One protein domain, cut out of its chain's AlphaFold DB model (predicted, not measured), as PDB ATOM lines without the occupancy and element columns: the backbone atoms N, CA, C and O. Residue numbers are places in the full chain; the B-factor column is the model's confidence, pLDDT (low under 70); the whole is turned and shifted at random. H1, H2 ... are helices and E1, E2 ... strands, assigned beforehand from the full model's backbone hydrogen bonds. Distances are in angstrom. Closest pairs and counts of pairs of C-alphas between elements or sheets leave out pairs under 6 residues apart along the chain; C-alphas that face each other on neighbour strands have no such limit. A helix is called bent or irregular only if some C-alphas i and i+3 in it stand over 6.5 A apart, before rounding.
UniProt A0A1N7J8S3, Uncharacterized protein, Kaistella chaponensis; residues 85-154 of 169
ATOM      1  N   LYS A  85     131.175 120.336 119.311       88.69
ATOM      2  CA  LYS A  85     130.141 121.367 119.458       88.69
ATOM      3  C   LYS A  85     128.797 120.714 119.780       88.69
ATOM      4  O   LYS A  85     128.361 119.805 119.080       88.69
ATOM      5  N   ILE A  86     128.121 121.207 120.807       87.50
ATOM      6  CA  ILE A  86     126.763 120.809 121.188       87.50
ATOM      7  C   ILE A  86     125.854 122.035 121.216       87.50
ATOM      8  O   ILE A  86     126.329 123.160 121.370       87.50
ATOM      9  N   LYS A  87     124.541 121.835 121.088       85.81
ATOM     10  CA  LYS A  87     123.568 122.927 121.206       85.81
ATOM     11  C   LYS A  87     123.633 123.532 122.612       85.81
ATOM     12  O   LYS A  87     123.671 122.792 123.594       85.81
ATOM     13  N   ALA A  88     123.624 124.860 122.703       82.19
ATOM     14  CA  ALA A  88     123.506 125.542 123.981       82.19
ATOM     15  C   ALA A  88     122.169 125.195 124.643       82.19
ATOM     16  O   ALA A  88     121.134 125.043 123.987       82.19
ATOM     17  N   PHE A  89     122.205 125.096 125.961       79.75
ATOM     18  CA  PHE A  89     121.042 124.840 126.791       79.75
ATOM     19  C   PHE A  89     121.074 125.773 127.995       79.75
ATOM     20  O   PHE A  89     122.138 126.252 128.400       79.75
ATOM     21  N   ASN A  90     119.900 126.036 128.565       73.19
ATOM     22  CA  ASN A  90     119.827 126.758 129.822       73.19
ATOM     23  C   ASN A  90     120.420 125.876 130.915       73.19
ATOM     24  O   ASN A  90     119.891 124.813 131.236       73.19
ATOM     25  N   LEU A  91     121.524 126.339 131.484       65.69
ATOM     26  CA  LEU A  91     122.034 125.825 132.741       65.69
ATOM     27  C   LEU A  91     121.140 126.372 133.848       65.69
ATOM     28  O   LEU A  91     121.483 127.354 134.504       65.69
ATOM     29  N   GLU A  92     119.977 125.752 134.051       58.69
ATOM     30  CA  GLU A  92     119.387 125.781 135.386       58.69
ATOM     31  C   GLU A  92     120.469 125.248 136.321       58.69
ATOM     32  O   GLU A  92     120.995 124.164 136.070       58.69
ATOM     33  N   THR A  93     120.898 126.078 137.280       55.41
ATOM     34  CA  THR A  93     122.088 125.875 138.124       55.41
ATOM     35  C   THR A  93     122.374 124.384 138.328       55.41
ATOM     36  O   THR A  93     121.585 123.737 139.023       55.41
ATOM     37  N   PRO A  94     123.428 123.812 137.706       56.09
ATOM     38  CA  PRO A  94     123.637 122.373 137.753       56.09
ATOM     39  C   PRO A  94     123.720 121.950 139.218       56.09
ATOM     40  O   PRO A  94     124.558 122.436 139.972       56.09
ATOM     41  N   THR A  95     122.791 121.090 139.637       58.44
ATOM     42  CA  THR A  95     122.669 120.633 141.032       58.44
ATOM     43  C   THR A  95     123.707 119.576 141.394       58.44
ATOM     44  O   THR A  95     123.728 119.116 142.535       58.44
ATOM     45  N   ILE A  96     124.512 119.171 140.409       61.81
ATOM     46  CA  ILE A  96     125.512 118.114 140.465       61.81
ATOM     47  C   ILE A  96     126.709 118.554 139.616       61.81
ATOM     48  O   ILE A  96     126.535 119.040 138.498       61.81
ATOM     49  N   GLY A  97     127.912 118.351 140.152       74.62
ATOM     50  CA  GLY A  97     129.176 118.536 139.446       74.62
ATOM     51  C   GLY A  97     129.944 119.802 139.822       74.62
ATOM     52  O   GLY A  97     129.597 120.536 140.757       74.62
ATOM     53  N   ASN A  98     131.032 120.031 139.093       83.69
ATOM     54  CA  ASN A  98     131.898 121.191 139.265       83.69
ATOM     55  C   ASN A  98     131.588 122.312 138.279       83.69
ATOM     56  O   ASN A  98     131.334 122.052 137.106       83.69
ATOM     57  N   HIS A  99     131.679 123.556 138.752       86.19
ATOM     58  CA  HIS A  99     131.523 124.769 137.959       86.19
ATOM     59  C   HIS A  99     132.696 125.726 138.210       86.19
ATOM     60  O   HIS A  99     133.065 125.987 139.356       86.19
ATOM     61  N   TYR A 100     133.236 126.292 137.139       86.00
ATOM     62  CA  TYR A 100     134.370 127.211 137.111       86.00
ATOM     63  C   TYR A 100     134.019 128.400 136.228       86.00
ATOM     64  O   TYR A 100     133.292 128.261 135.244       86.00
ATOM     65  N   SER A 101     134.516 129.583 136.566       82.38
ATOM     66  CA  SER A 101     134.251 130.767 135.757       82.38
ATOM     67  C   SER A 101     135.319 131.838 135.903       82.38
ATOM     68  O   SER A 101     135.873 132.058 136.983       82.38
ATOM     69  N   LYS A 102     135.567 132.528 134.786       81.38
ATOM     70  CA  LYS A 102     136.495 133.655 134.664       81.38
ATOM     71  C   LYS A 102     135.948 134.633 133.630       81.38
ATOM     72  O   LYS A 102     135.682 134.246 132.496       81.38
ATOM     73  N   MET A 103     135.775 135.895 134.030       76.19
ATOM     74  CA  MET A 103     135.360 136.995 133.141       76.19
ATOM     75  C   MET A 103     134.107 136.673 132.296       76.19
ATOM     76  O   MET A 103     134.067 136.921 131.098       76.19
ATOM     77  N   GLY A 104     133.086 136.070 132.915       71.19
ATOM     78  CA  GLY A 104     131.821 135.713 132.255       71.19
ATOM     79  C   GLY A 104     131.825 134.375 131.506       71.19
ATOM     80  O   GLY A 104     130.748 133.829 131.270       71.19
ATOM     81  N   ASN A 105     132.991 133.806 131.189       78.06
ATOM     82  CA  ASN A 105     133.099 132.460 130.625       78.06
ATOM     83  C   ASN A 105     132.892 131.395 131.709       78.06
ATOM     84  O   ASN A 105     133.263 131.609 132.869       78.06
ATOM     85  N   GLN A 106     132.329 130.244 131.332       84.38
ATOM     86  CA  GLN A 106     131.992 129.169 132.270       84.38
ATOM     87  C   GLN A 106     132.510 127.821 131.768       84.38
ATOM     88  O   GLN A 106     132.363 127.486 130.597       84.38
ATOM     89  N   ILE A 107     133.061 127.032 132.682       87.62
ATOM     90  CA  ILE A 107     133.358 125.615 132.483       87.62
ATOM     91  C   ILE A 107     132.569 124.856 133.533       87.62
ATOM     92  O   ILE A 107     132.530 125.257 134.693       87.62
ATOM     93  N   PHE A 108     131.949 123.754 133.157       87.50
ATOM     94  CA  PHE A 108     131.284 122.894 134.116       87.50
ATOM     95  C   PHE A 108     131.397 121.436 133.711       87.50
ATOM     96  O   PHE A 108     131.736 121.110 132.577       87.50
ATOM     97  N   THR A 109     131.133 120.560 134.667       87.88
ATOM     98  CA  THR A 109     131.107 119.118 134.451       87.88
ATOM     99  C   THR A 109     129.703 118.590 134.686       87.88
ATOM    100  O   THR A 109     129.032 119.006 135.631       87.88
ATOM    101  N   LEU A 110     129.231 117.723 133.795       84.69
ATOM    102  CA  LEU A 110     127.895 117.139 133.851       84.69
ATOM    103  C   LEU A 110     127.900 115.788 133.138       84.69
ATOM    104  O   LEU A 110     128.345 115.714 131.993       84.69
ATOM    105  N   ASN A 111     127.361 114.749 133.781       84.88
ATOM    106  CA  ASN A 111     127.231 113.400 133.216       84.88
ATOM    107  C   ASN A 111     128.546 112.897 132.598       84.88
ATOM    108  O   ASN A 111     128.579 112.527 131.423       84.88
ATOM    109  N   SER A 112     129.637 112.964 133.369       87.88
ATOM    110  CA  SER A 112     130.983 112.574 132.927       87.88
ATOM    111  C   SER A 112     131.514 113.335 131.702       87.88
ATOM    112  O   SER A 112     132.386 112.843 130.992       87.88
ATOM    113  N   LYS A 113     131.030 114.556 131.449       90.44
ATOM    114  CA  LYS A 113     131.555 115.448 130.405       90.44
ATOM    115  C   LYS A 113     132.032 116.760 130.996       90.44
ATOM    116  O   LYS A 113     131.375 117.298 131.880       90.44
ATOM    117  N   ILE A 114     133.120 117.305 130.461       90.25
ATOM    118  CA  ILE A 114     133.472 118.718 130.616       90.25
ATOM    119  C   ILE A 114     132.788 119.513 129.504       90.25
ATOM    120  O   ILE A 114     132.771 119.106 128.339       90.25
ATOM    121  N   ILE A 115     132.192 120.642 129.872       89.50
ATOM    122  CA  ILE A 115     131.484 121.536 128.968       89.50
ATOM    123  C   ILE A 115     132.010 122.954 129.170       89.50
ATOM    124  O   ILE A 115     132.095 123.441 130.297       89.50
ATOM    125  N   ILE A 116     132.357 123.615 128.070       87.56
ATOM    126  CA  ILE A 116     132.860 124.984 128.048       87.56
ATOM    127  C   ILE A 116     131.840 125.851 127.320       87.56
ATOM    128  O   ILE A 116     131.531 125.640 126.143       87.56
ATOM    129  N   ARG A 117     131.328 126.845 128.041       83.12
ATOM    130  CA  ARG A 117     130.629 127.986 127.465       83.12
ATOM    131  C   ARG A 117     131.669 129.061 127.195       83.12
ATOM    132  O   ARG A 117     132.078 129.788 128.105       83.12
ATOM    133  N   ASP A 118     132.083 129.127 125.943       68.75
ATOM    134  CA  ASP A 118     133.008 130.142 125.481       68.75
ATOM    135  C   ASP A 118     132.226 131.386 125.034       68.75
ATOM    136  O   ASP A 118     131.521 131.346 124.028       68.75
ATOM    137  N   ASN A 119     132.299 132.481 125.795       60.59
ATOM    138  CA  ASN A 119     131.746 133.765 125.359       60.59
ATOM    139  C   ASN A 119     132.721 134.526 124.440       60.59
ATOM    140  O   ASN A 119     132.331 135.572 123.930       60.59
ATOM    141  N   TYR A 120     133.960 134.055 124.205       50.12
ATOM    142  CA  TYR A 120     134.878 134.754 123.288       50.12
ATOM    143  C   TYR A 120     134.359 134.775 121.847       50.12
ATOM    144  O   TYR A 120     134.634 135.718 121.107       50.12
ATOM    145  N   TYR A 121     133.574 133.768 121.460       45.81
ATOM    146  CA  TYR A 121     132.965 133.655 120.139       45.81
ATOM    147  C   TYR A 121     131.445 133.779 120.254       45.81
ATOM    148  O   TYR A 121     130.694 132.819 120.100       45.81
ATOM    149  N   HIS A 122     130.981 134.998 120.535       48.00
ATOM    150  CA  HIS A 122     129.617 135.395 120.204       48.00
ATOM    151  C   HIS A 122     129.340 135.022 118.739       48.00
ATOM    152  O   HIS A 122     130.089 135.477 117.883       48.00
ATOM    153  N   ILE A 123     128.329 134.180 118.477       51.25
ATOM    154  CA  ILE A 123     127.400 134.197 117.318       51.25
ATOM    155  C   ILE A 123     126.603 132.880 117.239       51.25
ATOM    156  O   ILE A 123     125.414 132.920 116.936       51.25
ATOM    157  N   ASP A 124     127.170 131.738 117.636       57.56
ATOM    158  CA  ASP A 124     126.468 130.452 117.552       57.56
ATOM    159  C   ASP A 124     126.108 129.939 118.944       57.56
ATOM    160  O   ASP A 124     126.993 129.713 119.764       57.56
ATOM    161  N   HIS A 125     124.816 129.724 119.209       70.62
ATOM    162  CA  HIS A 125     124.262 129.109 120.425       70.62
ATOM    163  C   HIS A 125     124.780 127.671 120.647       70.62
ATOM    164  O   HIS A 125     124.019 126.701 120.600       70.62
ATOM    165  N   THR A 126     126.081 127.511 120.872       80.00
ATOM    166  CA  THR A 126     126.782 126.236 120.972       80.00
ATOM    167  C   THR A 126     127.737 126.240 122.154       80.00
ATOM    168  O   THR A 126     128.356 127.254 122.468       80.00
ATOM    169  N   PHE A 127     127.842 125.100 122.829       86.31
ATOM    170  CA  PHE A 127     128.871 124.839 123.832       86.31
ATOM    171  C   PHE A 127     129.875 123.834 123.276       86.31
ATOM    172  O   PHE A 127     129.564 123.064 122.366       86.31
ATOM    173  N   LEU A 128     131.072 123.816 123.846       88.44
ATOM    174  CA  LEU A 128     132.068 122.785 123.580       88.44
ATOM    175  C   LEU A 128     131.924 121.688 124.630       88.44
ATOM    176  O   LEU A 128     131.830 121.995 125.812       88.44
ATOM    177  N   SER A 129     131.917 120.422 124.225       90.75
ATOM    178  CA  SER A 129     131.818 119.278 125.134       90.75
ATOM    179  C   SER A 129     132.860 118.210 124.820       90.75
ATOM    180  O   SER A 129     133.138 117.928 123.654       90.75
ATOM    181  N   LYS A 130     133.416 117.607 125.870       92.56
ATOM    182  CA  LYS A 130     134.389 116.513 125.800       92.56
ATOM    183  C   LYS A 130     134.114 115.530 126.936       92.56
ATOM    184  O   LYS A 130     133.702 115.942 128.021       92.56
ATOM    185  N   ASP A 131     134.277 114.238 126.674       94.19
ATOM    186  CA  ASP A 131     134.188 113.211 127.718       94.19
ATOM    187  C   ASP A 131     135.314 113.426 128.738       94.19
ATOM    188  O   ASP A 131     136.446 113.722 128.351       94.19
ATOM    189  N   ILE A 132     135.018 113.296 130.031       91.88
ATOM    190  CA  ILE A 132     136.023 113.463 131.083       91.88
ATOM    191  C   ILE A 132     137.140 112.439 130.938       91.88
ATOM    192  O   ILE A 132     138.284 112.780 131.193       91.88
ATOM    193  N   LYS A 133     136.884 111.228 130.443       92.94
ATOM    194  CA  LYS A 133     137.962 110.262 130.193       92.94
ATOM    195  C   LYS A 133     138.970 110.720 129.144       92.94
ATOM    196  O   LYS A 133     140.087 110.217 129.121       92.94
ATOM    197  N   CYS A 134     138.585 111.657 128.282       93.19
ATOM    198  CA  CYS A 134     139.471 112.260 127.293       93.19
ATOM    199  C   CYS A 134     140.160 113.532 127.808       93.19
ATOM    200  O   CYS A 134     140.916 114.136 127.052       93.19
ATOM    201  N   PHE A 135     139.875 113.962 129.040       91.69
ATOM    202  CA  PHE A 135     140.445 115.163 129.643       91.69
ATOM    203  C   PHE A 135     141.974 115.065 129.677       91.69
ATOM    204  O   PHE A 135     142.520 114.061 130.132       91.69
ATOM    205  N   ASP A 136     142.650 116.108 129.204       91.12
ATOM    206  CA  ASP A 136     144.108 116.155 129.067       91.12
ATOM    207  C   ASP A 136     144.748 117.319 129.856       91.12
ATOM    208  O   ASP A 136     144.093 118.050 130.603       91.12
ATOM    209  N   GLU A 137     146.066 117.484 129.738       89.50
ATOM    210  CA  GLU A 137     146.798 118.546 130.438       89.50
ATOM    211  C   GLU A 137     146.432 119.965 129.971       89.50
ATOM    212  O   GLU A 137     146.575 120.920 130.741       89.50
ATOM    213  N   ALA A 138     145.983 120.142 128.724       87.62
ATOM    214  CA  ALA A 138     145.543 121.447 128.239       87.62
ATOM    215  C   ALA A 138     144.198 121.824 128.872       87.62
ATOM    216  O   ALA A 138     144.014 122.963 129.320       87.62
ATOM    217  N   ASP A 139     143.301 120.845 128.996       89.56
ATOM    218  CA  ASP A 139     142.035 121.000 129.708       89.56
ATOM    219  C   ASP A 139     142.274 121.304 131.192       89.56
ATOM    220  O   ASP A 139     141.613 122.177 131.761       89.56
ATOM    221  N   LEU A 140     143.264 120.646 131.814       90.62
ATOM    222  CA  LEU A 140     143.635 120.898 133.207       90.62
ATOM    223  C   LEU A 140     144.036 122.353 133.414       90.62
ATOM    224  O   LEU A 140     143.481 123.004 134.297       90.62
ATOM    225  N   MET A 141     144.964 122.876 132.607       88.75
ATOM    226  CA  MET A 141     145.383 124.275 132.748       88.75
ATOM    227  C   MET A 141     144.219 125.230 132.522       88.75
ATOM    228  O   MET A 141     144.049 126.173 133.290       88.75
ATOM    229  N   THR A 142     143.353 124.933 131.550       86.50
ATOM    230  CA  THR A 142     142.147 125.729 131.300       86.50
ATOM    231  C   THR A 142     141.231 125.753 132.533       86.50
ATOM    232  O   THR A 142     140.765 126.813 132.952       86.50
ATOM    233  N   VAL A 143     141.012 124.606 133.182       89.19
ATOM    234  CA  VAL A 143     140.231 124.521 134.427       89.19
ATOM    235  C   VAL A 143     140.908 125.265 135.579       89.19
ATOM    236  O   VAL A 143     140.228 125.976 136.325       89.19
ATOM    237  N   LEU A 144     142.228 125.137 135.735       88.81
ATOM    238  CA  LEU A 144     142.984 125.844 136.769       88.81
ATOM    239  C   LEU A 144     142.890 127.363 136.584       88.81
ATOM    240  O   LEU A 144     142.576 128.066 137.549       88.81
ATOM    241  N   ASP A 145     143.015 127.851 135.352       84.56
ATOM    242  CA  ASP A 145     142.855 129.263 135.007       84.56
ATOM    243  C   ASP A 145     141.451 129.784 135.309       84.56
ATOM    244  O   ASP A 145     141.293 130.914 135.775       84.56
ATOM    245  N   TYR A 146     140.421 128.973 135.059       84.69
ATOM    246  CA  TYR A 146     139.015 129.342 135.246       84.69
ATOM    247  C   TYR A 146     138.514 129.113 136.675       84.69
ATOM    248  O   TYR A 146     137.398 129.511 137.019       84.69
ATOM    249  N   SER A 147     139.323 128.511 137.546       80.12
ATOM    250  CA  SER A 147     138.936 128.179 138.920       80.12
ATOM    251  C   SER A 147     138.784 129.394 139.856       80.12
ATOM    252  O   SER A 147     138.563 129.213 141.053       80.12
ATOM    253  N   VAL A 148     138.852 130.625 139.323       73.69
ATOM    254  CA  VAL A 148     138.733 131.901 140.057       73.69
ATOM    255  C   VAL A 148     137.428 131.985 140.850       73.69
ATOM    256  O   VAL A 148     137.456 132.301 142.036       73.69
ATOM    257  N   ILE A 149     136.289 131.669 140.223       74.56
ATOM    258  CA  ILE A 149     134.976 131.623 140.880       74.56
ATOM    259  C   ILE A 149     134.430 130.205 140.706       74.56
ATOM    260  O   ILE A 149     133.608 129.927 139.826       74.56
ATOM    261  N   SER A 150     134.968 129.281 141.503       73.81
ATOM    262  CA  SER A 150     134.546 127.881 141.500       73.81
ATOM    263  C   SER A 150     133.413 127.629 142.495       73.81
ATOM    264  O   SER A 150     133.399 128.149 143.613       73.81
ATOM    265  N   LYS A 151     132.439 126.818 142.083       74.06
ATOM    266  CA  LYS A 151     131.365 126.300 142.935       74.06
ATOM    267  C   LYS A 151     131.220 124.810 142.670       74.06
ATOM    268  O   LYS A 151     131.301 124.367 141.528       74.06
ATOM    269  N   THR A 152     130.986 124.058 143.733       67.75
ATOM    270  CA  THR A 152     130.741 122.620 143.653       67.75
ATOM    271  C   THR A 152     129.372 122.361 144.259       67.75
ATOM    272  O   THR A 152     129.170 122.589 145.452       67.75
ATOM    273  N   PHE A 153     128.425 121.941 143.425       66.69
ATOM    274  CA  PHE A 153     127.050 121.663 143.835       66.69
ATOM    275  C   PHE A 153     126.925 120.167 144.088       66.69
ATOM    276  O   PHE A 153     126.422 119.427 143.258       66.69
ATOM    277  N   ILE A 154     127.480 119.688 145.197       65.00
ATOM    278  CA  ILE A 154     127.565 118.253 145.469       65.00
ATOM    279  C   ILE A 154     126.836 117.915 146.769       65.00
ATOM    280  O   ILE A 154     127.038 118.563 147.794       65.00
TER     281      ILE A 154
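This is residues 85 to 154 of the 169 residues of an uncharacterized protein of Kaistella chaponensis (UniProt A0A1N7J8S3). One strongly twisted sheet of five antiparallel strands has a single helix, H1, laid across one face, nearest the edge strand E2. On the other side, residues 88 to 97 swing in a wide arc from the edge strand E1 to the other edge strand E2. The printed part has 70 residues, with E1, E2, E3, E4, E5 and H1 named in that order along the chain; across the sheet the order is E1, E5, E4, E3, E2, and E2 to E5 form a meander, each strand the antiparallel neighbour of the one before. The class is mixed, helices and strands, in two layers, with the helix on one face of the sheet. The whole is compact and rounded, with a radius of gyration of the C-alphas of 11.4 A and spans of 29 by 26 by 24 A.

Start at E1, residues 85 to 87, an edge strand whose neighbour is E5, residues 126 to 131; their directions stand at 122 degrees, and N 86 and O 127 are 2.8 A apart, within hydrogen-bond range. Go on to E2, residues 98 to 102, which is apart from E1 and forms a hairpin with E3, residues 105 to 110; look for N 100 and O 107 at 2.7 A. E3 forms a hairpin with E4, residues 113 to 117, with N 115 and O 108 at 2.8 A. E4 and E5 are a hairpin too, with N 116 and O 128 at 2.8 A. The pairing of E5 is staggered: residues 126 to 128 pair with E1, residues 128 to 131 with E4. H1, residues 137 to 149, is on the sheet at a height of 8.6 A, over E3 and E2 and only just over E4, where 3 of its C-alphas fall. It runs across the strands, at 69 degrees to E2 on the local plane; the closest C-alphas of the two are those of Ser 101 and Tyr 146, 5.0 A apart. In H1, 7 of 9 O i to N i+4 pairs are within hydrogen-bond range. Past H1, residues 151 to 152 pair antiparallel with residues 98 to 99 of E2.

Find C-alpha 85 at (130.141, 121.367, 119.458), where E1 begins its 7.0 A. E2 measures 14.1 A, E3 16.5 A, E4 12.9 A and E5 16.4 A. H1 runs 20.5 A from C-alpha 137 at (146.798, 118.546, 130.438) to C-alpha 149 at (134.976, 131.623, 140.880); it is irregular, with C-alphas 146 and 149 7.3 A apart.

The two C-alphas farthest apart are those of Ile 123 and Ile 154, 32.4 A. The printed part has no cut, and no link is long. The model's mean pLDDT over the printed part is 78.9; look for values under 70 at residues 91 to 96, 118 to 124 and 152 to 154.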